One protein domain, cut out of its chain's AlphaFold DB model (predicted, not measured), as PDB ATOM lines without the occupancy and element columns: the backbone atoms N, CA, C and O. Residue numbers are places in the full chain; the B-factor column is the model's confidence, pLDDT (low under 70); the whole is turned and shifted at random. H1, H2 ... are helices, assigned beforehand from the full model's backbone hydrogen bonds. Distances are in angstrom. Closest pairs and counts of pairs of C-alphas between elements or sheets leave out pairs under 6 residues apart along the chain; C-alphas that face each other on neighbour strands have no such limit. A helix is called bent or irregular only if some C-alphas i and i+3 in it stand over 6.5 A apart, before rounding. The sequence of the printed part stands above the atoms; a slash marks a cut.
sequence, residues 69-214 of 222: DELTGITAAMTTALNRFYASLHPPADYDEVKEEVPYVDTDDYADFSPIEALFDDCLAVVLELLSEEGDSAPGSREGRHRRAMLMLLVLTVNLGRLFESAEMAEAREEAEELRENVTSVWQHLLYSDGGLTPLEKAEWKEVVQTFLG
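AT A GLANCE: This is residues 69 to 214 of the 222 residues of an uncharacterized protein of Trypanosoma rangeli (UniProt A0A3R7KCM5). A lengthwise bundle has H3, H4 and H5 as its core, with H1 packed on H3 and H4 and H6 packed on the far part of H5. Residues 97 to 102, with the small H2, stick out beyond one end. The printed part has 146 residues with six named helices, H1 to H6, and no named strand; the class is all helix. It is loose, with a radius of gyration of the C-alphas of 18.4 A, and spans 62 by 32 by 23 A.

IN THESE COORDINATES: H1, residues 69 to 88, begins at C-alpha 69 (130.292, 95.618, 122.367) and measures 28.2 A. H2 is residues 97 to 100, and H3 is residues 114 to 131, 25.8 A. H4, residues 142 to 165, measures 35.1 A. H5, residues 167 to 192, measures 33.6 A; it is irregular, with C-alphas 171 and 174 8.3 A apart, and has a kink of 80 degrees near residue 174. H6, residues 199 to 212, ends at C-alpha 212 (140.293, 116.208, 121.570).

HOW THE PARTS SIT: H1, H3, H4, H5 and H6 form an up and down bundle, each running against the one before it. With residues 77 to 85 alone H1 touches H3, closest at the C-alphas of Ala 81 and Pro 115, 5.3 A. H3 and H4 form a hairpin, closest at the C-alphas of Val 127 and Ala 149, 4.6 A, at a shallow tilt of 24 degrees. H5 touches H6 with residues 190 to 191 alone, closest at the C-alphas of Leu 191 and Lys 202, 5.4 A. H1 and H6 are apart. Every O i to N i+4 pair is within hydrogen-bond range in H4 and H6, against 15 of 16 in H1, 13 of 14 in H3 and 18 of 22 in H5; H2 is too short for one, and its 1 O i to N i+3 pair is not within range.

THE WHOLE: The farthest C-alphas, of Val 98 and Leu 200, are 62.7 A apart. The printed part has no cut. The link from H2 to H3 is long, 13 residues. The pLDDT is under 70 at residues 133 to 139 and 167.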
ATOM      1  N   ASP A  69     129.565  96.704 123.033       89.06
ATOM      2  CA  ASP A  69     130.292  95.618 122.367       89.06
ATOM      3  C   ASP A  69     130.532  95.900 120.871       89.06
ATOM      4  O   ASP A  69     131.551  95.487 120.317       89.06
ATOM      5  N   GLU A  70     129.638  96.636 120.200       88.44
ATOM      6  CA  GLU A  70     129.840  96.991 118.790       88.44
ATOM      7  C   GLU A  70     130.933  98.056 118.643       88.44
ATOM      8  O   GLU A  70     131.771  97.954 117.748       88.44
ATOM      9  N   LEU A  71     130.988  99.041 119.548       90.25
ATOM     10  CA  LEU A  71     132.010 100.093 119.505       90.25
ATOM     11  C   LEU A  71     133.405  99.556 119.853       90.25
ATOM     12  O   LEU A  71     134.392  99.920 119.208       90.25
ATOM     13  N   THR A  72     133.503  98.665 120.842       90.06
ATOM     14  CA  THR A  72     134.766  97.967 121.149       90.06
ATOM     15  C   THR A  72     135.181  97.031 120.013       90.06
ATOM     16  O   THR A  72     136.367  96.964 119.666       90.06
ATOM     17  N   GLY A  73     134.204  96.386 119.365       91.69
ATOM     18  CA  GLY A  73     134.390  95.544 118.186       91.69
ATOM     19  C   GLY A  73     135.121  96.244 117.041       91.69
ATOM     20  O   GLY A  73     135.974  95.622 116.412       91.69
ATOM     21  N   ILE A  74     134.894  97.546 116.828       93.56
ATOM     22  CA  ILE A  74     135.584  98.337 115.789       93.56
ATOM     23  C   ILE A  74     137.097  98.345 116.005       93.56
ATOM     24  O   ILE A  74     137.860  98.156 115.064       93.56
ATOM     25  N   THR A  75     137.557  98.527 117.244       91.56
ATOM     26  CA  THR A  75     139.001  98.566 117.534       91.56
ATOM     27  C   THR A  75     139.643  97.188 117.330       91.56
ATOM     28  O   THR A  75     140.761  97.084 116.815       91.56
ATOM     29  N   ALA A  76     138.930  96.113 117.679       92.69
ATOM     30  CA  ALA A  76     139.381  94.748 117.415       92.69
ATOM     31  C   ALA A  76     139.407  94.428 115.907       92.69
ATOM     32  O   ALA A  76     140.371  93.832 115.413       92.69
ATOM     33  N   ALA A  77     138.385  94.866 115.166       94.38
ATOM     34  CA  ALA A  77     138.310  94.734 113.715       94.38
ATOM     35  C   ALA A  77     139.436  95.517 113.028       94.38
ATOM     36  O   ALA A  77     140.131  94.950 112.190       94.38
ATOM     37  N   MET A  78     139.706  96.751 113.465       93.81
ATOM     38  CA  MET A  78     140.810  97.575 112.963       93.81
ATOM     39  C   MET A  78     142.161  96.901 113.181       93.81
ATOM     40  O   MET A  78     142.968  96.801 112.265       93.81
ATOM     41  N   THR A  79     142.393  96.374 114.385       91.81
ATOM     42  CA  THR A  79     143.626  95.635 114.697       91.81
ATOM     43  C   THR A  79     143.780  94.418 113.782       91.81
ATOM     44  O   THR A  79     144.874  94.106 113.318       91.81
ATOM     45  N   THR A  80     142.676  93.726 113.493       94.25
ATOM     46  CA  THR A  80     142.671  92.575 112.584       94.25
ATOM     47  C   THR A  80     142.950  92.994 111.140       94.25
ATOM     48  O   THR A  80     143.737  92.328 110.470       94.25
ATOM     49  N   ALA A  81     142.345  94.085 110.668       93.94
ATOM     50  CA  ALA A  81     142.555  94.631 109.331       93.94
ATOM     51  C   ALA A  81     144.004  95.107 109.137       93.94
ATOM     52  O   ALA A  81     144.640  94.725 108.160       93.94
ATOM     53  N   LEU A  82     144.573  95.812 110.121       91.38
ATOM     54  CA  LEU A  82     145.982  96.218 110.124       91.38
ATOM     55  C   LEU A  82     146.931  95.021 110.059       91.38
ATOM     56  O   LEU A  82     147.865  95.019 109.269       91.38
ATOM     57  N   ASN A  83     146.670  93.966 110.834       91.44
ATOM     58  CA  ASN A  83     147.487  92.753 110.762       91.44
ATOM     59  C   ASN A  83     147.418  92.081 109.382       91.44
ATOM     60  O   ASN A  83     148.404  91.483 108.956       91.44
ATOM     61  N   ARG A  84     146.272  92.159 108.688       92.56
ATOM     62  CA  ARG A  84     146.142  91.658 107.310       92.56
ATOM     63  C   ARG A  84     146.936  92.513 106.331       92.56
ATOM     64  O   ARG A  84     147.678  91.939 105.548       92.56
ATOM     65  N   PHE A  85     146.858  93.836 106.448       92.75
ATOM     66  CA  PHE A  85     147.680  94.755 105.661       92.75
ATOM     67  C   PHE A  85     149.184  94.509 105.889       92.75
ATOM     68  O   PHE A  85     149.954  94.349 104.955       92.75
ATOM     69  N   TYR A  86     149.642  94.349 107.132       90.94
ATOM     70  CA  TYR A  86     151.063  94.053 107.381       90.94
ATOM     71  C   TYR A  86     151.497  92.683 106.852       90.94
ATOM     72  O   TYR A  86     152.642  92.513 106.423       90.94
ATOM     73  N   ALA A  87     150.595  91.700 106.878       91.50
ATOM     74  CA  ALA A  87     150.845  90.410 106.252       91.50
ATOM     75  C   ALA A  87     150.923  90.539 104.725       91.50
ATOM     76  O   ALA A  87     151.773  89.886 104.130       91.50
ATOM     77  N   SER A  88     150.106  91.404 104.115       93.50
ATOM     78  CA  SER A  88     150.073  91.634 102.668       93.50
ATOM     79  C   SER A  88     151.322  92.345 102.140       93.50
ATOM     80  O   SER A  88     151.628  92.227 100.963       93.50
ATOM     81  N   LEU A  89     152.123  92.989 102.997       91.88
ATOM     82  CA  LEU A  89     153.445  93.527 102.631       91.88
ATOM     83  C   LEU A  89     154.515  92.445 102.395       91.88
ATOM     84  O   LEU A  89     155.629  92.758 101.974       91.88
ATOM     85  N   HIS A  90     154.213  91.177 102.687       91.94
ATOM     86  CA  HIS A  90     155.155  90.071 102.556       91.94
ATOM     87  C   HIS A  90     154.557  88.947 101.710       91.94
ATOM     88  O   HIS A  90     153.385  88.614 101.883       91.94
ATOM     89  N   PRO A  91     155.358  88.304 100.841       91.19
ATOM     90  CA  PRO A  91     154.867  87.188 100.053       91.19
ATOM     91  C   PRO A  91     154.392  86.048 100.965       91.19
ATOM     92  O   PRO A  91     155.075  85.716 101.948       91.19
ATOM     93  N   PRO A  92     153.265  85.395 100.633       91.00
ATOM     94  CA  PRO A  92     152.878  84.132 101.239       91.00
ATOM     95  C   PRO A  92     154.009  83.102 101.152       91.00
ATOM     96  O   PRO A  92     154.815  83.107 100.222       91.00
ATOM     97  N   ALA A  93     154.065  82.176 102.110       91.19
ATOM     98  CA  ALA A  93     155.143  81.182 102.182       91.19
ATOM     99  C   ALA A  93     155.224  80.255 100.950       91.19
ATOM    100  O   ALA A  93     156.241  79.595 100.741       91.19
ATOM    101  N   ASP A  94     154.145  80.171 100.178       90.69
ATOM    102  CA  ASP A  94     154.002  79.392  98.953       90.69
ATOM    103  C   ASP A  94     154.130  80.222  97.663       90.69
ATOM    104  O   ASP A  94     154.068  79.641  96.577       90.69
ATOM    105  N   TYR A  95     154.357  81.538  97.758       91.06
ATOM    106  CA  TYR A  95     154.600  82.390  96.596       91.06
ATOM    107  C   TYR A  95     156.045  82.235  96.100       91.06
ATOM    108  O   TYR A  95     157.007  82.432  96.844       91.06
ATOM    109  N   ASP A  96     156.201  81.873  94.827       91.19
ATOM    110  CA  ASP A  96     157.495  81.668  94.177       91.19
ATOM    111  C   ASP A  96     157.619  82.611  92.976       91.19
ATOM    112  O   ASP A  96     157.102  82.327  91.897       91.19
ATOM    113  N   GLU A  97     158.349  83.712  93.156       90.50
ATOM    114  CA  GLU A  97     158.607  84.719  92.115       90.50
ATOM    115  C   GLU A  97     159.243  84.129  90.848       90.50
ATOM    116  O   GLU A  97     159.045  84.649  89.751       90.50
ATOM    117  N   VAL A  98     159.999  83.030  90.966       88.38
ATOM    118  CA  VAL A  98     160.613  82.362  89.809       88.38
ATOM    119  C   VAL A  98     159.561  81.603  89.008       88.38
ATOM    120  O   VAL A  98     159.648  81.541  87.782       88.38
ATOM    121  N   LYS A  99     158.579  81.013  89.691       91.25
ATOM    122  CA  LYS A  99     157.485  80.268  89.062       91.25
ATOM    123  C   LYS A  99     156.401  81.190  88.506       91.25
ATOM    124  O   LYS A  99     155.855  80.885  87.450       91.25
ATOM    125  N   GLU A 100     156.084  82.262  89.221       88.31
ATOM    126  CA  GLU A 100     155.051  83.224  88.830       88.31
ATOM    127  C   GLU A 100     155.578  84.274  87.835       88.31
ATOM    128  O   GLU A 100     154.790  84.984  87.223       88.31
ATOM    129  N   GLU A 101     156.901  84.350  87.631       92.56
ATOM    130  CA  GLU A 101     157.583  85.304  86.737       92.56
ATOM    131  C   GLU A 101     157.301  86.790  87.062       92.56
ATOM    132  O   GLU A 101     157.630  87.675  86.269       92.56
ATOM    133  N   VAL A 102     156.732  87.069  88.240       92.56
ATOM    134  CA  VAL A 102     156.317  88.397  88.710       92.56
ATOM    135  C   VAL A 102     156.768  88.585  90.169       92.56
ATOM    136  O   VAL A 102     156.471  87.725  91.006       92.56
ATOM    137  N   PRO A 103     157.485  89.677  90.504       92.75
ATOM    138  CA  PRO A 103     157.784  90.041  91.890       92.75
ATOM    139  C   PRO A 103     156.506  90.210  92.712       92.75
ATOM    140  O   PRO A 103     155.537  90.775  92.218       92.75
ATOM    141  N   TYR A 104     156.498  89.779  93.976       91.25
ATOM    142  CA  TYR A 104     155.280  89.866  94.797       91.25
ATOM    143  C   TYR A 104     154.762  91.307  94.936       91.25
ATOM    144  O   TYR A 104     153.559  91.538  94.910       91.25
ATOM    145  N   VAL A 105     155.674  92.278  95.000       91.00
ATOM    146  CA  VAL A 105     155.357  93.716  95.080       91.00
ATOM    147  C   VAL A 105     154.567  94.255  93.883       91.00
ATOM    148  O   VAL A 105     153.936  95.298  94.000       91.00
ATOM    149  N   ASP A 106     154.601  93.554  92.747       90.88
ATOM    150  CA  ASP A 106     153.869  93.921  91.531       90.88
ATOM    151  C   ASP A 106     152.503  93.205  91.442       90.88
ATOM    152  O   ASP A 106     151.815  93.308  90.424       90.88
ATOM    153  N   THR A 107     152.121  92.439  92.471       90.56
ATOM    154  CA  THR A 107     150.830  91.738  92.540       90.56
ATOM    155  C   THR A 107     149.777  92.571  93.263       90.56
ATOM    156  O   THR A 107     150.104  93.364  94.142       90.56
ATOM    157  N   ASP A 108     148.504  92.322  92.949       87.44
ATOM    158  CA  ASP A 108     147.366  92.957  93.630       87.44
ATOM    159  C   ASP A 108     147.264  92.564  95.122       87.44
ATOM    160  O   ASP A 108     146.554  93.211  95.885       87.44
ATOM    161  N   ASP A 109     147.966  91.504  95.543       89.19
ATOM    162  CA  ASP A 109     148.008  91.057  96.937       89.19
ATOM    163  C   ASP A 109     149.019  91.865  97.777       89.19
ATOM    164  O   ASP A 109     148.970  91.821  99.007       89.19
ATOM    165  N   TYR A 110     149.943  92.604  97.148       91.62
ATOM    166  CA  TYR A 110     150.885  93.463  97.863       91.62
ATOM    167  C   TYR A 110     150.210  94.749  98.336       91.62
ATOM    168  O   TYR A 110     149.508  95.411  97.581       91.62
ATOM    169  N   ALA A 111     150.460  95.115  99.596       90.62
ATOM    170  CA  ALA A 111     149.906  96.318 100.220       90.62
ATOM    171  C   ALA A 111     148.363  96.398 100.168       90.62
ATOM    172  O   ALA A 111     147.804  97.490 100.173       90.62
ATOM    173  N   ASP A 112     147.670  95.249 100.185       92.75
ATOM    174  CA  ASP A 112     146.200  95.185 100.199       92.75
ATOM    175  C   ASP A 112     145.589  95.970 101.378       92.75
ATOM    176  O   ASP A 112     145.580  95.514 102.530       92.75
ATOM    177  N   PHE A 113     145.070  97.158 101.067       92.19
ATOM    178  CA  PHE A 113     144.441  98.086 102.004       92.19
ATOM    179  C   PHE A 113     142.915  97.900 102.098       92.19
ATOM    180  O   PHE A 113     142.280  98.384 103.042       92.19
ATOM    181  N   SER A 114     142.330  97.099 101.200       93.06
ATOM    182  CA  SER A 114     140.886  96.846 101.104       93.06
ATOM    183  C   SER A 114     140.228  96.425 102.430       93.06
ATOM    184  O   SER A 114     139.111  96.865 102.710       93.06
ATOM    185  N   PRO A 115     140.856  95.599 103.302       92.94
ATOM    186  CA  PRO A 115     140.261  95.237 104.589       92.94
ATOM    187  C   PRO A 115     140.062  96.424 105.538       92.94
ATOM    188  O   PRO A 115     139.177  96.374 106.394       92.94
ATOM    189  N   ILE A 116     140.906  97.452 105.429       94.06
ATOM    190  CA  ILE A 116     140.810  98.672 106.231       94.06
ATOM    191  C   ILE A 116     139.731  99.571 105.630       94.06
ATOM    192  O   ILE A 116     138.846 100.003 106.365       94.06
ATOM    193  N   GLU A 117     139.743  99.784 104.313       93.75
ATOM    194  CA  GLU A 117     138.725 100.584 103.616       93.75
ATOM    195  C   GLU A 117     137.315 100.058 103.860       93.75
ATOM    196  O   GLU A 117     136.456 100.800 104.334       93.75
ATOM    197  N   ALA A 118     137.105  98.754 103.657       94.56
ATOM    198  CA  ALA A 118     135.813  98.115 103.873       94.56
ATOM    199  C   ALA A 118     135.298  98.328 105.306       94.56
ATOM    200  O   ALA A 118     134.116  98.584 105.512       94.56
ATOM    201  N   LEU A 119     136.188  98.279 106.305       95.50
ATOM    202  CA  LEU A 119     135.815  98.534 107.695       95.50
ATOM    203  C   LEU A 119     135.363  99.987 107.912       95.50
ATOM    204  O   LEU A 119     134.401 100.216 108.650       95.50
ATOM    205  N   PHE A 120     136.052 100.964 107.316       95.19
ATOM    206  CA  PHE A 120     135.649 102.369 107.410       95.19
ATOM    207  C   PHE A 120     134.320 102.611 106.700       95.19
ATOM    208  O   PHE A 120     133.437 103.217 107.304       95.19
ATOM    209  N   ASP A 121     134.153 102.104 105.482       94.94
ATOM    210  CA  ASP A 121     132.924 102.258 104.702       94.94
ATOM    211  C   ASP A 121     131.716 101.657 105.425       94.94
ATOM    212  O   ASP A 121     130.701 102.339 105.599       94.94
ATOM    213  N   ASP A 122     131.847 100.429 105.937       95.00
ATOM    214  CA  ASP A 122     130.794  99.758 106.704       95.00
ATOM    215  C   ASP A 122     130.417 100.571 107.952       95.00
ATOM    216  O   ASP A 122     129.238 100.809 108.227       95.00
ATOM    217  N   CYS A 123     131.408 101.051 108.712       95.06
ATOM    218  CA  CYS A 123     131.132 101.811 109.927       95.06
ATOM    219  C   CYS A 123     130.539 103.197 109.624       95.06
ATOM    220  O   CYS A 123     129.628 103.635 110.327       95.06
ATOM    221  N   LEU A 124     131.017 103.898 108.592       95.12
ATOM    222  CA  LEU A 124     130.465 105.195 108.188       95.12
ATOM    223  C   LEU A 124     129.025 105.053 107.680       95.12
ATOM    224  O   LEU A 124     128.181 105.889 108.012       95.12
ATOM    225  N   ALA A 125     128.712 103.978 106.953       93.50
ATOM    226  CA  ALA A 125     127.345 103.664 106.552       93.50
ATOM    227  C   ALA A 125     126.432 103.474 107.776       93.50
ATOM    228  O   ALA A 125     125.362 104.084 107.840       93.50
ATOM    229  N   VAL A 126     126.884 102.726 108.789       92.88
ATOM    230  CA  VAL A 126     126.141 102.534 110.049       92.88
ATOM    231  C   VAL A 126     125.947 103.855 110.802       92.88
ATOM    232  O   VAL A 126     124.858 104.116 111.318       92.88
ATOM    233  N   VAL A 127     126.962 104.725 110.853       93.44
ATOM    234  CA  VAL A 127     126.846 106.063 111.467       93.44
ATOM    235  C   VAL A 127     125.722 106.865 110.812       93.44
ATOM    236  O   VAL A 127     124.882 107.433 111.515       93.44
ATOM    237  N   LEU A 128     125.685 106.903 109.479       91.56
ATOM    238  CA  LEU A 128     124.662 107.638 108.735       91.56
ATOM    239  C   LEU A 128     123.271 107.011 108.903       91.56
ATOM    240  O   LEU A 128     122.292 107.737 109.075       91.56
ATOM    241  N   GLU A 129     123.176 105.679 108.929       90.25
ATOM    242  CA  GLU A 129     121.921 104.962 109.173       90.25
ATOM    243  C   GLU A 129     121.344 105.291 110.559       90.25
ATOM    244  O   GLU A 129     120.167 105.644 110.677       90.25
ATOM    245  N   LEU A 130     122.177 105.270 111.605       89.50
ATOM    246  CA  LEU A 130     121.766 105.574 112.980       89.50
ATOM    247  C   LEU A 130     121.242 107.007 113.159       89.50
ATOM    248  O   LEU A 130     120.444 107.242 114.073       89.50
ATOM    249  N   LEU A 131     121.678 107.938 112.307       88.00
ATOM    250  CA  LEU A 131     121.285 109.352 112.311       88.00
ATOM    251  C   LEU A 131     120.106 109.662 111.374       88.00
ATOM    252  O   LEU A 131     119.567 110.770 111.415       88.00
ATOM    253  N   SER A 132     119.687 108.700 110.547       83.00
ATOM    254  CA  SER A 132     118.556 108.859 109.632       83.00
ATOM    255  C   SER A 132     117.202 108.801 110.362       83.00
ATOM    256  O   SER A 132     117.021 108.071 111.346       83.00
ATOM    257  N   GLU A 133     116.225 109.573 109.870       66.69
ATOM    258  CA  GLU A 133     114.842 109.565 110.384       66.69
ATOM    259  C   GLU A 133     114.110 108.251 110.062       66.69
ATOM    260  O   GLU A 133     113.235 107.833 110.816       66.69
ATOM    261  N   GLU A 134     114.504 107.568 108.982       57.69
ATOM    262  CA  GLU A 134     113.964 106.269 108.553       57.69
ATOM    263  C   GLU A 134     114.531 105.085 109.359       57.69
ATOM    264  O   GLU A 134     113.992 103.979 109.288       57.69
ATOM    265  N   GLY A 135     115.546 105.321 110.200       51.84
ATOM    266  CA  GLY A 135     116.138 104.360 111.138       51.84
ATOM    267  C   GLY A 135     115.245 103.976 112.327       51.84
ATOM    268  O   GLY A 135     115.753 103.627 113.393       51.84
ATOM    269  N   ASP A 136     113.918 104.031 112.177       50.84
ATOM    270  CA  ASP A 136     112.928 103.547 113.158       50.84
ATOM    271  C   ASP A 136     112.997 102.011 113.356       50.84
ATOM    272  O   ASP A 136     112.352 101.448 114.240       50.84
ATOM    273  N   SER A 137     113.803 101.320 112.542       52.22
ATOM    274  CA  SER A 137     114.168  99.904 112.662       52.22
ATOM    275  C   SER A 137     115.297  99.632 113.667       52.22
ATOM    276  O   SER A 137     115.415  98.498 114.139       52.22
ATOM    277  N   ALA A 138     116.121 100.629 114.007       59.94
ATOM    278  CA  ALA A 138     117.238 100.456 114.931       59.94
ATOM    279  C   ALA A 138     116.754 100.540 116.396       59.94
ATOM    280  O   ALA A 138     116.059 101.490 116.772       59.94
ATOM    281  N   PRO A 139     117.105  99.568 117.261       61.22
ATOM    282  CA  PRO A 139     116.630  99.541 118.639       61.22
ATOM    283  C   PRO A 139     117.208 100.708 119.454       61.22
ATOM    284  O   PRO A 139     118.412 100.952 119.445       61.22
ATOM    285  N   GLY A 140     116.356 101.400 120.214       74.19
ATOM    286  CA  GLY A 140     116.764 102.445 121.162       74.19
ATOM    287  C   GLY A 140     116.054 103.783 120.962       74.19
ATOM    288  O   GLY A 140     115.268 103.961 120.034       74.19
ATOM    289  N   SER A 141     116.310 104.737 121.864       85.50
ATOM    290  CA  SER A 141     115.833 106.112 121.681       85.50
ATOM    291  C   SER A 141     116.668 106.821 120.614       85.50
ATOM    292  O   SER A 141     117.830 106.469 120.394       85.50
ATOM    293  N   ARG A 142     116.098 107.848 119.975       86.31
ATOM    294  CA  ARG A 142     116.809 108.687 118.998       86.31
ATOM    295  C   ARG A 142     118.113 109.237 119.577       86.31
ATOM    296  O   ARG A 142     119.153 109.137 118.941       86.31
ATOM    297  N   GLU A 143     118.070 109.735 120.810       87.88
ATOM    298  CA  GLU A 143     119.246 110.257 121.514       87.88
ATOM    299  C   GLU A 143     120.310 109.172 121.721       87.88
ATOM    300  O   GLU A 143     121.497 109.429 121.539       87.88
ATOM    301  N   GLY A 144     119.896 107.947 122.066       89.25
ATOM    302  CA  GLY A 144     120.802 106.808 122.214       89.25
ATOM    303  C   GLY A 144     121.476 106.426 120.896       89.25
ATOM    304  O   GLY A 144     122.695 106.261 120.858       89.25
ATOM    305  N   ARG A 145     120.706 106.356 119.801       90.44
ATOM    306  CA  ARG A 145     121.233 106.079 118.453       90.44
ATOM    307  C   ARG A 145     122.214 107.152 117.996       90.44
ATOM    308  O   ARG A 145     123.311 106.826 117.555       90.44
ATOM    309  N   HIS A 146     121.856 108.421 118.170       93.06
ATOM    310  CA  HIS A 146     122.720 109.547 117.830       93.06
ATOM    311  C   HIS A 146     124.016 109.529 118.640       93.06
ATOM    312  O   HIS A 146     125.103 109.666 118.083       93.06
ATOM    313  N   ARG A 147     123.923 109.305 119.959       93.88
ATOM    314  CA  ARG A 147     125.099 109.191 120.827       93.88
ATOM    315  C   ARG A 147     126.018 108.067 120.358       93.88
ATOM    316  O   ARG A 147     127.222 108.290 120.245       93.88
ATOM    317  N   ARG A 148     125.453 106.901 120.039       93.44
ATOM    318  CA  ARG A 148     126.196 105.750 119.520       93.44
ATOM    319  C   ARG A 148     126.890 106.058 118.197       93.44
ATOM    320  O   ARG A 148     128.081 105.799 118.082       93.44
ATOM    321  N   ALA A 149     126.185 106.661 117.240       94.69
ATOM    322  CA  ALA A 149     126.738 107.047 115.941       94.69
ATOM    323  C   ALA A 149     127.947 107.981 116.093       94.69
ATOM    324  O   ALA A 149     128.993 107.789 115.479       94.69
ATOM    325  N   MET A 150     127.842 108.964 116.984       96.56
ATOM    326  CA  MET A 150     128.926 109.913 117.212       96.56
ATOM    327  C   MET A 150     130.111 109.298 117.972       96.56
ATOM    328  O   MET A 150     131.261 109.626 117.680       96.56
ATOM    329  N   LEU A 151     129.863 108.371 118.905       96.44
ATOM    330  CA  LEU A 151     130.929 107.592 119.544       96.44
ATOM    331  C   LEU A 151     131.612 106.640 118.549       96.44
ATOM    332  O   LEU A 151     132.829 106.498 118.593       96.44
ATOM    333  N   MET A 152     130.862 106.045 117.621       96.62
ATOM    334  CA  MET A 152     131.395 105.223 116.532       96.62
ATOM    335  C   MET A 152     132.327 106.034 115.632       96.62
ATOM    336  O   MET A 152     133.477 105.644 115.425       96.62
ATOM    337  N   LEU A 153     131.884 107.212 115.188       96.81
ATOM    338  CA  LEU A 153     132.707 108.126 114.399       96.81
ATOM    339  C   LEU A 153     133.958 108.587 115.170       96.81
ATOM    340  O   LEU A 153     135.050 108.667 114.600       96.81
ATOM    341  N   LEU A 154     133.840 108.829 116.480       96.75
ATOM    342  CA  LEU A 154     134.981 109.137 117.346       96.75
ATOM    343  C   LEU A 154     135.990 107.981 117.396       96.75
ATOM    344  O   LEU A 154     137.188 108.214 117.236       96.75
ATOM    345  N   VAL A 155     135.525 106.744 117.590       96.19
ATOM    346  CA  VAL A 155     136.380 105.547 117.627       96.19
ATOM    347  C   VAL A 155     137.086 105.335 116.289       96.19
ATOM    348  O   VAL A 155     138.290 105.072 116.287       96.19
ATOM    349  N   LEU A 156     136.389 105.504 115.161       95.31
ATOM    350  CA  LEU A 156     137.005 105.469 113.830       95.31
ATOM    351  C   LEU A 156     138.106 106.519 113.698       95.31
ATOM    352  O   LEU A 156     139.213 106.203 113.276       95.31
ATOM    353  N   THR A 157     137.834 107.751 114.127       95.81
ATOM    354  CA  THR A 157     138.791 108.860 114.029       95.81
ATOM    355  C   THR A 157     140.044 108.612 114.874       95.81
ATOM    356  O   THR A 157     141.162 108.870 114.430       95.81
ATOM    357  N   VAL A 158     139.884 108.066 116.084       94.19
ATOM    358  CA  VAL A 158     141.014 107.689 116.950       94.19
ATOM    359  C   VAL A 158     141.833 106.561 116.325       94.19
ATOM    360  O   VAL A 158     143.063 106.608 116.355       94.19
ATOM    361  N   ASN A 159     141.174 105.550 115.757       92.81
ATOM    362  CA  ASN A 159     141.853 104.443 115.086       92.81
ATOM    363  C   ASN A 159     142.588 104.905 113.822       92.81
ATOM    364  O   ASN A 159     143.723 104.492 113.604       92.81
ATOM    365  N   LEU A 160     142.004 105.828 113.058       92.50
ATOM    366  CA  LEU A 160     142.663 106.460 111.922       92.50
ATOM    367  C   LEU A 160     143.916 107.235 112.357       92.50
ATOM    368  O   LEU A 160     144.967 107.112 111.741       92.50
ATOM    369  N   GLY A 161     143.845 107.987 113.460       90.44
ATOM    370  CA  GLY A 161     145.018 108.665 114.023       90.44
ATOM    371  C   GLY A 161     146.159 107.695 114.350       90.44
ATOM    372  O   GLY A 161     147.304 107.955 113.997       90.44
ATOM    373  N   ARG A 162     145.841 106.539 114.947       88.19
ATOM    374  CA  ARG A 162     146.824 105.474 115.224       88.19
ATOM    375  C   ARG A 162     147.389 104.848 113.951       88.19
ATOM    376  O   ARG A 162     148.559 104.486 113.925       88.19
ATOM    377  N   LEU A 163     146.570 104.730 112.907       86.69
ATOM    378  CA  LEU A 163     146.987 104.223 111.603       86.69
ATOM    379  C   LEU A 163     148.073 105.122 110.988       86.69
ATOM    380  O   LEU A 163     149.096 104.612 110.540       86.69
ATOM    381  N   PHE A 164     147.930 106.447 111.090       84.38
ATOM    382  CA  PHE A 164     148.961 107.410 110.665       84.38
ATOM    383  C   PHE A 164     150.239 107.407 111.522       84.38
ATOM    384  O   PHE A 164     151.265 107.927 111.083       84.38
ATOM    385  N   GLU A 165     150.206 106.852 112.736       84.44
ATOM    386  CA  GLU A 165     151.396 106.698 113.587       84.44
ATOM    387  C   GLU A 165     152.220 105.442 113.235       84.44
ATOM    388  O   GLU A 165     153.370 105.331 113.669       84.44
ATOM    389  N   SER A 166     151.673 104.500 112.451       81.25
ATOM    390  CA  SER A 166     152.387 103.285 112.031       81.25
ATOM    391  C   SER A 166     153.437 103.587 110.960       81.25
ATOM    392  O   SER A 166     153.173 104.254 109.960       81.25
ATOM    393  N   ALA A 167     154.640 103.039 111.147       68.81
ATOM    394  CA  ALA A 167     155.737 103.160 110.190       68.81
ATOM    395  C   ALA A 167     155.501 102.348 108.904       68.81
ATOM    396  O   ALA A 167     155.990 102.736 107.845       68.81
ATOM    397  N   GLU A 168     154.752 101.245 108.983       74.81
ATOM    398  CA  GLU A 168     154.409 100.404 107.829       74.81
ATOM    399  C   GLU A 168     153.365 101.055 106.908       74.81
ATOM    400  O   GLU A 168     153.196 100.628 105.771       74.81
ATOM    401  N   MET A 169     152.702 102.124 107.359       78.56
ATOM    402  CA  MET A 169     151.708 102.862 106.573       78.56
ATOM    403  C   MET A 169     152.321 103.731 105.463       78.56
ATOM    404  O   MET A 169     151.604 104.400 104.728       78.56
ATOM    405  N   ALA A 170     153.650 103.750 105.325       77.94
ATOM    406  CA  ALA A 170     154.314 104.485 104.252       77.94
ATOM    407  C   ALA A 170     153.883 104.003 102.854       77.94
ATOM    408  O   ALA A 170     153.798 104.827 101.946       77.94
ATOM    409  N   GLU A 171     153.596 102.706 102.714       77.19
ATOM    410  CA  GLU A 171     153.190 102.069 101.453       77.19
ATOM    411  C   GLU A 171     151.715 102.325 101.096       77.19
ATOM    412  O   GLU A 171     151.382 102.252  99.923       77.19
ATOM    413  N   ALA A 172     150.860 102.669 102.071       82.31
ATOM    414  CA  ALA A 172     149.420 102.916 101.878       82.31
ATOM    415  C   ALA A 172     148.985 104.308 102.380       82.31
ATOM    416  O   ALA A 172     147.931 104.509 102.994       82.31
ATOM    417  N   ARG A 173     149.881 105.289 102.234       87.06
ATOM    418  CA  ARG A 173     149.671 106.632 102.782       87.06
ATOM    419  C   ARG A 173     148.585 107.398 102.030       87.06
ATOM    420  O   ARG A 173     147.889 108.192 102.659       87.06
ATOM    421  N   GLU A 174     148.497 107.221 100.717       87.69
ATOM    422  CA  GLU A 174     147.513 107.913  99.880       87.69
ATOM    423  C   GLU A 174     146.102 107.447 100.250       87.69
ATOM    424  O   GLU A 174     145.248 108.261 100.587       87.69
ATOM    425  N   GLU A 175     145.918 106.139 100.374       89.69
ATOM    426  CA  GLU A 175     144.683 105.476 100.781       89.69
ATOM    427  C   GLU A 175     144.277 105.881 102.209       89.69
ATOM    428  O   GLU A 175     143.124 106.214 102.491       89.69
ATOM    429  N   ALA A 176     145.242 105.956 103.133       90.50
ATOM    430  CA  ALA A 176     144.997 106.486 104.471       90.50
ATOM    431  C   ALA A 176     144.561 107.966 104.453       90.50
ATOM    432  O   ALA A 176     143.724 108.382 105.266       90.50
ATOM    433  N   GLU A 177     145.133 108.781 103.558       92.06
ATOM    434  CA  GLU A 177     144.745 110.181 103.364       92.06
ATOM    435  C   GLU A 177     143.324 110.293 102.787       92.06
ATOM    436  O   GLU A 177     142.547 111.090 103.321       92.06
ATOM    437  N   GLU A 178     142.933 109.443 101.835       92.62
ATOM    438  CA  GLU A 178     141.556 109.359 101.322       92.62
ATOM    439  C   GLU A 178     140.553 108.983 102.425       92.62
ATOM    440  O   GLU A 178     139.531 109.654 102.607       92.62
ATOM    441  N   LEU A 179     140.871 107.985 103.258       93.81
ATOM    442  CA  LEU A 179     140.042 107.642 104.420       93.81
ATOM    443  C   LEU A 179     139.894 108.816 105.387       93.81
ATOM    444  O   LEU A 179     138.809 109.062 105.927       93.81
ATOM    445  N   ARG A 180     140.970 109.579 105.602       94.50
ATOM    446  CA  ARG A 180     140.920 110.787 106.430       94.50
ATOM    447  C   ARG A 180     140.005 111.839 105.842       94.50
ATOM    448  O   ARG A 180     139.264 112.463 106.603       94.50
ATOM    449  N   GLU A 181     140.035 112.048 104.535       94.25
ATOM    450  CA  GLU A 181     139.136 112.980 103.857       94.25
ATOM    451  C   GLU A 181     137.675 112.537 103.978       94.25
ATOM    452  O   GLU A 181     136.827 113.353 104.346       94.25
ATOM    453  N   ASN A 182     137.391 111.244 103.812       93.81
ATOM    454  CA  ASN A 182     136.050 110.681 103.981       93.81
ATOM    455  C   ASN A 182     135.519 110.882 105.408       93.81
ATOM    456  O   ASN A 182     134.435 111.439 105.604       93.81
ATOM    457  N   VAL A 183     136.306 110.520 106.427       96.06
ATOM    458  CA  VAL A 183     135.940 110.727 107.840       96.06
ATOM    459  C   VAL A 183     135.765 112.218 108.151       96.06
ATOM    460  O   VAL A 183     134.827 112.604 108.854       96.06
ATOM    461  N   THR A 184     136.628 113.075 107.603       95.69
ATOM    462  CA  THR A 184     136.529 114.535 107.748       95.69
ATOM    463  C   THR A 184     135.235 115.070 107.144       95.69
ATOM    464  O   THR A 184     134.535 115.845 107.794       95.69
ATOM    465  N   SER A 185     134.882 114.620 105.941       94.44
ATOM    466  CA  SER A 185     133.647 114.996 105.254       94.44
ATOM    467  C   SER A 185     132.413 114.632 106.083       94.44
ATOM    468  O   SER A 185     131.518 115.462 106.260       94.44
ATOM    469  N   VAL A 186     132.395 113.443 106.696       94.94
ATOM    470  CA  VAL A 186     131.297 113.025 107.581       94.94
ATOM    471  C   VAL A 186     131.217 113.912 108.826       94.94
ATOM    472  O   VAL A 186     130.140 114.429 109.130       94.94
ATOM    473  N   TRP A 187     132.332 114.186 109.512       96.06
ATOM    474  CA  TRP A 187     132.342 115.144 110.629       96.06
ATOM    475  C   TRP A 187     131.798 116.513 110.216       96.06
ATOM    476  O   TRP A 187     130.947 117.087 110.900       96.06
ATOM    477  N   GLN A 188     132.257 117.032 109.080       93.94
ATOM    478  CA  GLN A 188     131.853 118.340 108.588       93.94
ATOM    479  C   GLN A 188     130.364 118.385 108.235       93.94
ATOM    480  O   GLN A 188     129.663 119.329 108.615       93.94
ATOM    481  N   HIS A 189     129.862 117.347 107.571       92.50
ATOM    482  CA  HIS A 189     128.450 117.199 107.252       92.50
ATOM    483  C   HIS A 189     127.588 117.206 108.524       92.50
ATOM    484  O   HIS A 189     126.655 118.007 108.634       92.50
ATOM    485  N   LEU A 190     127.939 116.394 109.525       93.19
ATOM    486  CA  LEU A 190     127.161 116.262 110.759       93.19
ATOM    487  C   LEU A 190     127.187 117.531 111.625       93.19
ATOM    488  O   LEU A 190     126.168 117.923 112.200       93.19
ATOM    489  N   LEU A 191     128.336 118.207 111.714       93.62
ATOM    490  CA  LEU A 191     128.507 119.367 112.594       93.62
ATOM    491  C   LEU A 191     128.065 120.693 111.960       93.62
ATOM    492  O   LEU A 191     127.654 121.612 112.685       93.62
ATOM    493  N   TYR A 192     128.148 120.827 110.635       90.56
ATOM    494  CA  TYR A 192     127.942 122.108 109.946       90.56
ATOM    495  C   TYR A 192     126.776 122.121 108.951       90.56
ATOM    496  O   TYR A 192     126.346 123.211 108.581       90.56
ATOM    497  N   SER A 193     126.213 120.966 108.588       87.44
ATOM    498  CA  SER A 193     125.020 120.858 107.727       87.44
ATOM    499  C   SER A 193     123.818 120.292 108.492       87.44
ATOM    500  O   SER A 193     123.917 119.986 109.681       87.44
ATOM    501  N   ASP A 194     122.665 120.134 107.839       80.50
ATOM    502  CA  ASP A 194     121.467 119.489 108.408       80.50
ATOM    503  C   ASP A 194     121.584 117.947 108.445       80.50
ATOM    504  O   ASP A 194     120.717 117.224 107.969       80.50
ATOM    505  N   GLY A 195     122.671 117.435 109.032       77.06
ATOM    506  CA  GLY A 195     122.985 116.003 109.139       77.06
ATOM    507  C   GLY A 195     122.303 115.280 110.309       77.06
ATOM    508  O   GLY A 195     122.966 114.577 111.062       77.06
ATOM    509  N   GLY A 196     121.008 115.511 110.548       83.12
ATOM    510  CA  GLY A 196     120.201 114.770 111.542       83.12
ATOM    511  C   GLY A 196     120.401 115.138 113.026       83.12
ATOM    512  O   GLY A 196     119.486 114.959 113.839       83.12
ATOM    513  N   LEU A 197     121.546 115.728 113.395       90.38
ATOM    514  CA  LEU A 197     121.826 116.185 114.763       90.38
ATOM    515  C   LEU A 197     121.049 117.455 115.142       90.38
ATOM    516  O   LEU A 197     120.965 118.429 114.388       90.38
ATOM    517  N   THR A 198     120.556 117.488 116.378       91.50
ATOM    518  CA  THR A 198     119.981 118.686 116.998       91.50
ATOM    519  C   THR A 198     121.050 119.760 117.255       91.50
ATOM    520  O   THR A 198     122.239 119.452 117.369       91.50
ATOM    521  N   PRO A 199     120.663 121.040 117.426       92.88
ATOM    522  CA  PRO A 199     121.616 122.107 117.739       92.88
ATOM    523  C   PRO A 199     122.432 121.865 119.017       92.88
ATOM    524  O   PRO A 199     123.597 122.251 119.077       92.88
ATOM    525  N   LEU A 200     121.834 121.222 120.027       93.19
ATOM    526  CA  LEU A 200     122.514 120.881 121.281       93.19
ATOM    527  C   LEU A 200     123.566 119.789 121.071       93.19
ATOM    528  O   LEU A 200     124.697 119.958 121.515       93.19
ATOM    529  N   GLU A 201     123.227 118.725 120.339       94.50
ATOM    530  CA  GLU A 201     124.183 117.666 119.992       94.50
ATOM    531  C   GLU A 201     125.342 118.232 119.161       94.50
ATOM    532  O   GLU A 201     126.503 117.972 119.464       94.50
ATOM    533  N   LYS A 202     125.055 119.081 118.165       95.06
ATOM    534  CA  LYS A 202     126.099 119.749 117.368       95.06
ATOM    535  C   LYS A 202     127.037 120.584 118.236       95.06
ATOM    536  O   LYS A 202     128.242 120.572 118.003       95.06
ATOM    537  N   ALA A 203     126.505 121.324 119.209       95.00
ATOM    538  CA  ALA A 203     127.319 122.137 120.109       95.00
ATOM    539  C   ALA A 203     128.230 121.267 120.987       95.00
ATOM    540  O   ALA A 203     129.422 121.552 121.090       95.00
ATOM    541  N   GLU A 204     127.691 120.187 121.561       94.88
ATOM    542  CA  GLU A 204     128.473 119.236 122.352       94.88
ATOM    543  C   GLU A 204     129.606 118.624 121.520       94.88
ATOM    544  O   GLU A 204     130.764 118.651 121.939       94.88
ATOM    545  N   TRP A 205     129.287 118.090 120.340       96.00
ATOM    546  CA  TRP A 205     130.262 117.382 119.515       96.00
ATOM    547  C   TRP A 205     131.293 118.309 118.882       96.00
ATOM    548  O   TRP A 205     132.453 117.923 118.804       96.00
ATOM    549  N   LYS A 206     130.942 119.554 118.539       95.75
ATOM    550  CA  LYS A 206     131.940 120.570 118.159       95.75
ATOM    551  C   LYS A 206     132.962 120.794 119.261       95.75
ATOM    552  O   LYS A 206     134.153 120.825 118.978       95.75
ATOM    553  N   GLU A 207     132.509 120.906 120.506       94.94
ATOM    554  CA  GLU A 207     133.409 121.073 121.644       94.94
ATOM    555  C   GLU A 207     134.296 119.833 121.843       94.94
ATOM    556  O   GLU A 207     135.492 119.976 122.089       94.94
ATOM    557  N   VAL A 208     133.747 118.618 121.688       95.88
ATOM    558  CA  VAL A 208     134.534 117.369 121.717       95.88
ATOM    559  C   VAL A 208     135.613 117.389 120.637       95.88
ATOM    560  O   VAL A 208     136.788 117.202 120.949       95.88
ATOM    561  N   VAL A 209     135.236 117.636 119.383       95.44
ATOM    562  CA  VAL A 209     136.165 117.606 118.251       95.44
ATOM    563  C   VAL A 209     137.249 118.671 118.415       95.44
ATOM    564  O   VAL A 209     138.425 118.340 118.328       95.44
ATOM    565  N   GLN A 210     136.895 119.907 118.774       94.75
ATOM    566  CA  GLN A 210     137.861 120.987 119.027       94.75
ATOM    567  C   GLN A 210     138.816 120.681 120.186       94.75
ATOM    568  O   GLN A 210     139.987 121.049 120.146       94.75
ATOM    569  N   THR A 211     138.323 120.020 121.235       94.25
ATOM    570  CA  THR A 211     139.117 119.755 122.442       94.25
ATOM    571  C   THR A 211     140.049 118.557 122.280       94.25
ATOM    572  O   THR A 211     141.143 118.563 122.844       94.25
ATOM    573  N   PHE A 212     139.614 117.511 121.568       94.12
ATOM    574  CA  PHE A 212     140.293 116.208 121.570       94.12
ATOM    575  C   PHE A 212     140.839 115.763 120.212       94.12
ATOM    576  O   PHE A 212     141.773 114.967 120.202       94.12
ATOM    577  N   LEU A 213     140.272 116.231 119.096       93.62
ATOM    578  CA  LEU A 213     140.650 115.782 117.749       93.62
ATOM    579  C   LEU A 213     141.398 116.872 116.969       93.62
ATOM    580  O   LEU A 213     142.441 116.595 116.384       93.62
ATOM    581  N   GLY A 214     140.900 118.110 117.001       92.50
ATOM    582  CA  GLY A 214     141.447 119.247 116.263       92.50
ATOM    583  C   GLY A 214     141.273 119.135 114.744       92.50
ATOM    584  O   GLY A 214     140.420 118.396 114.243       92.50
TER     585      GLY A 214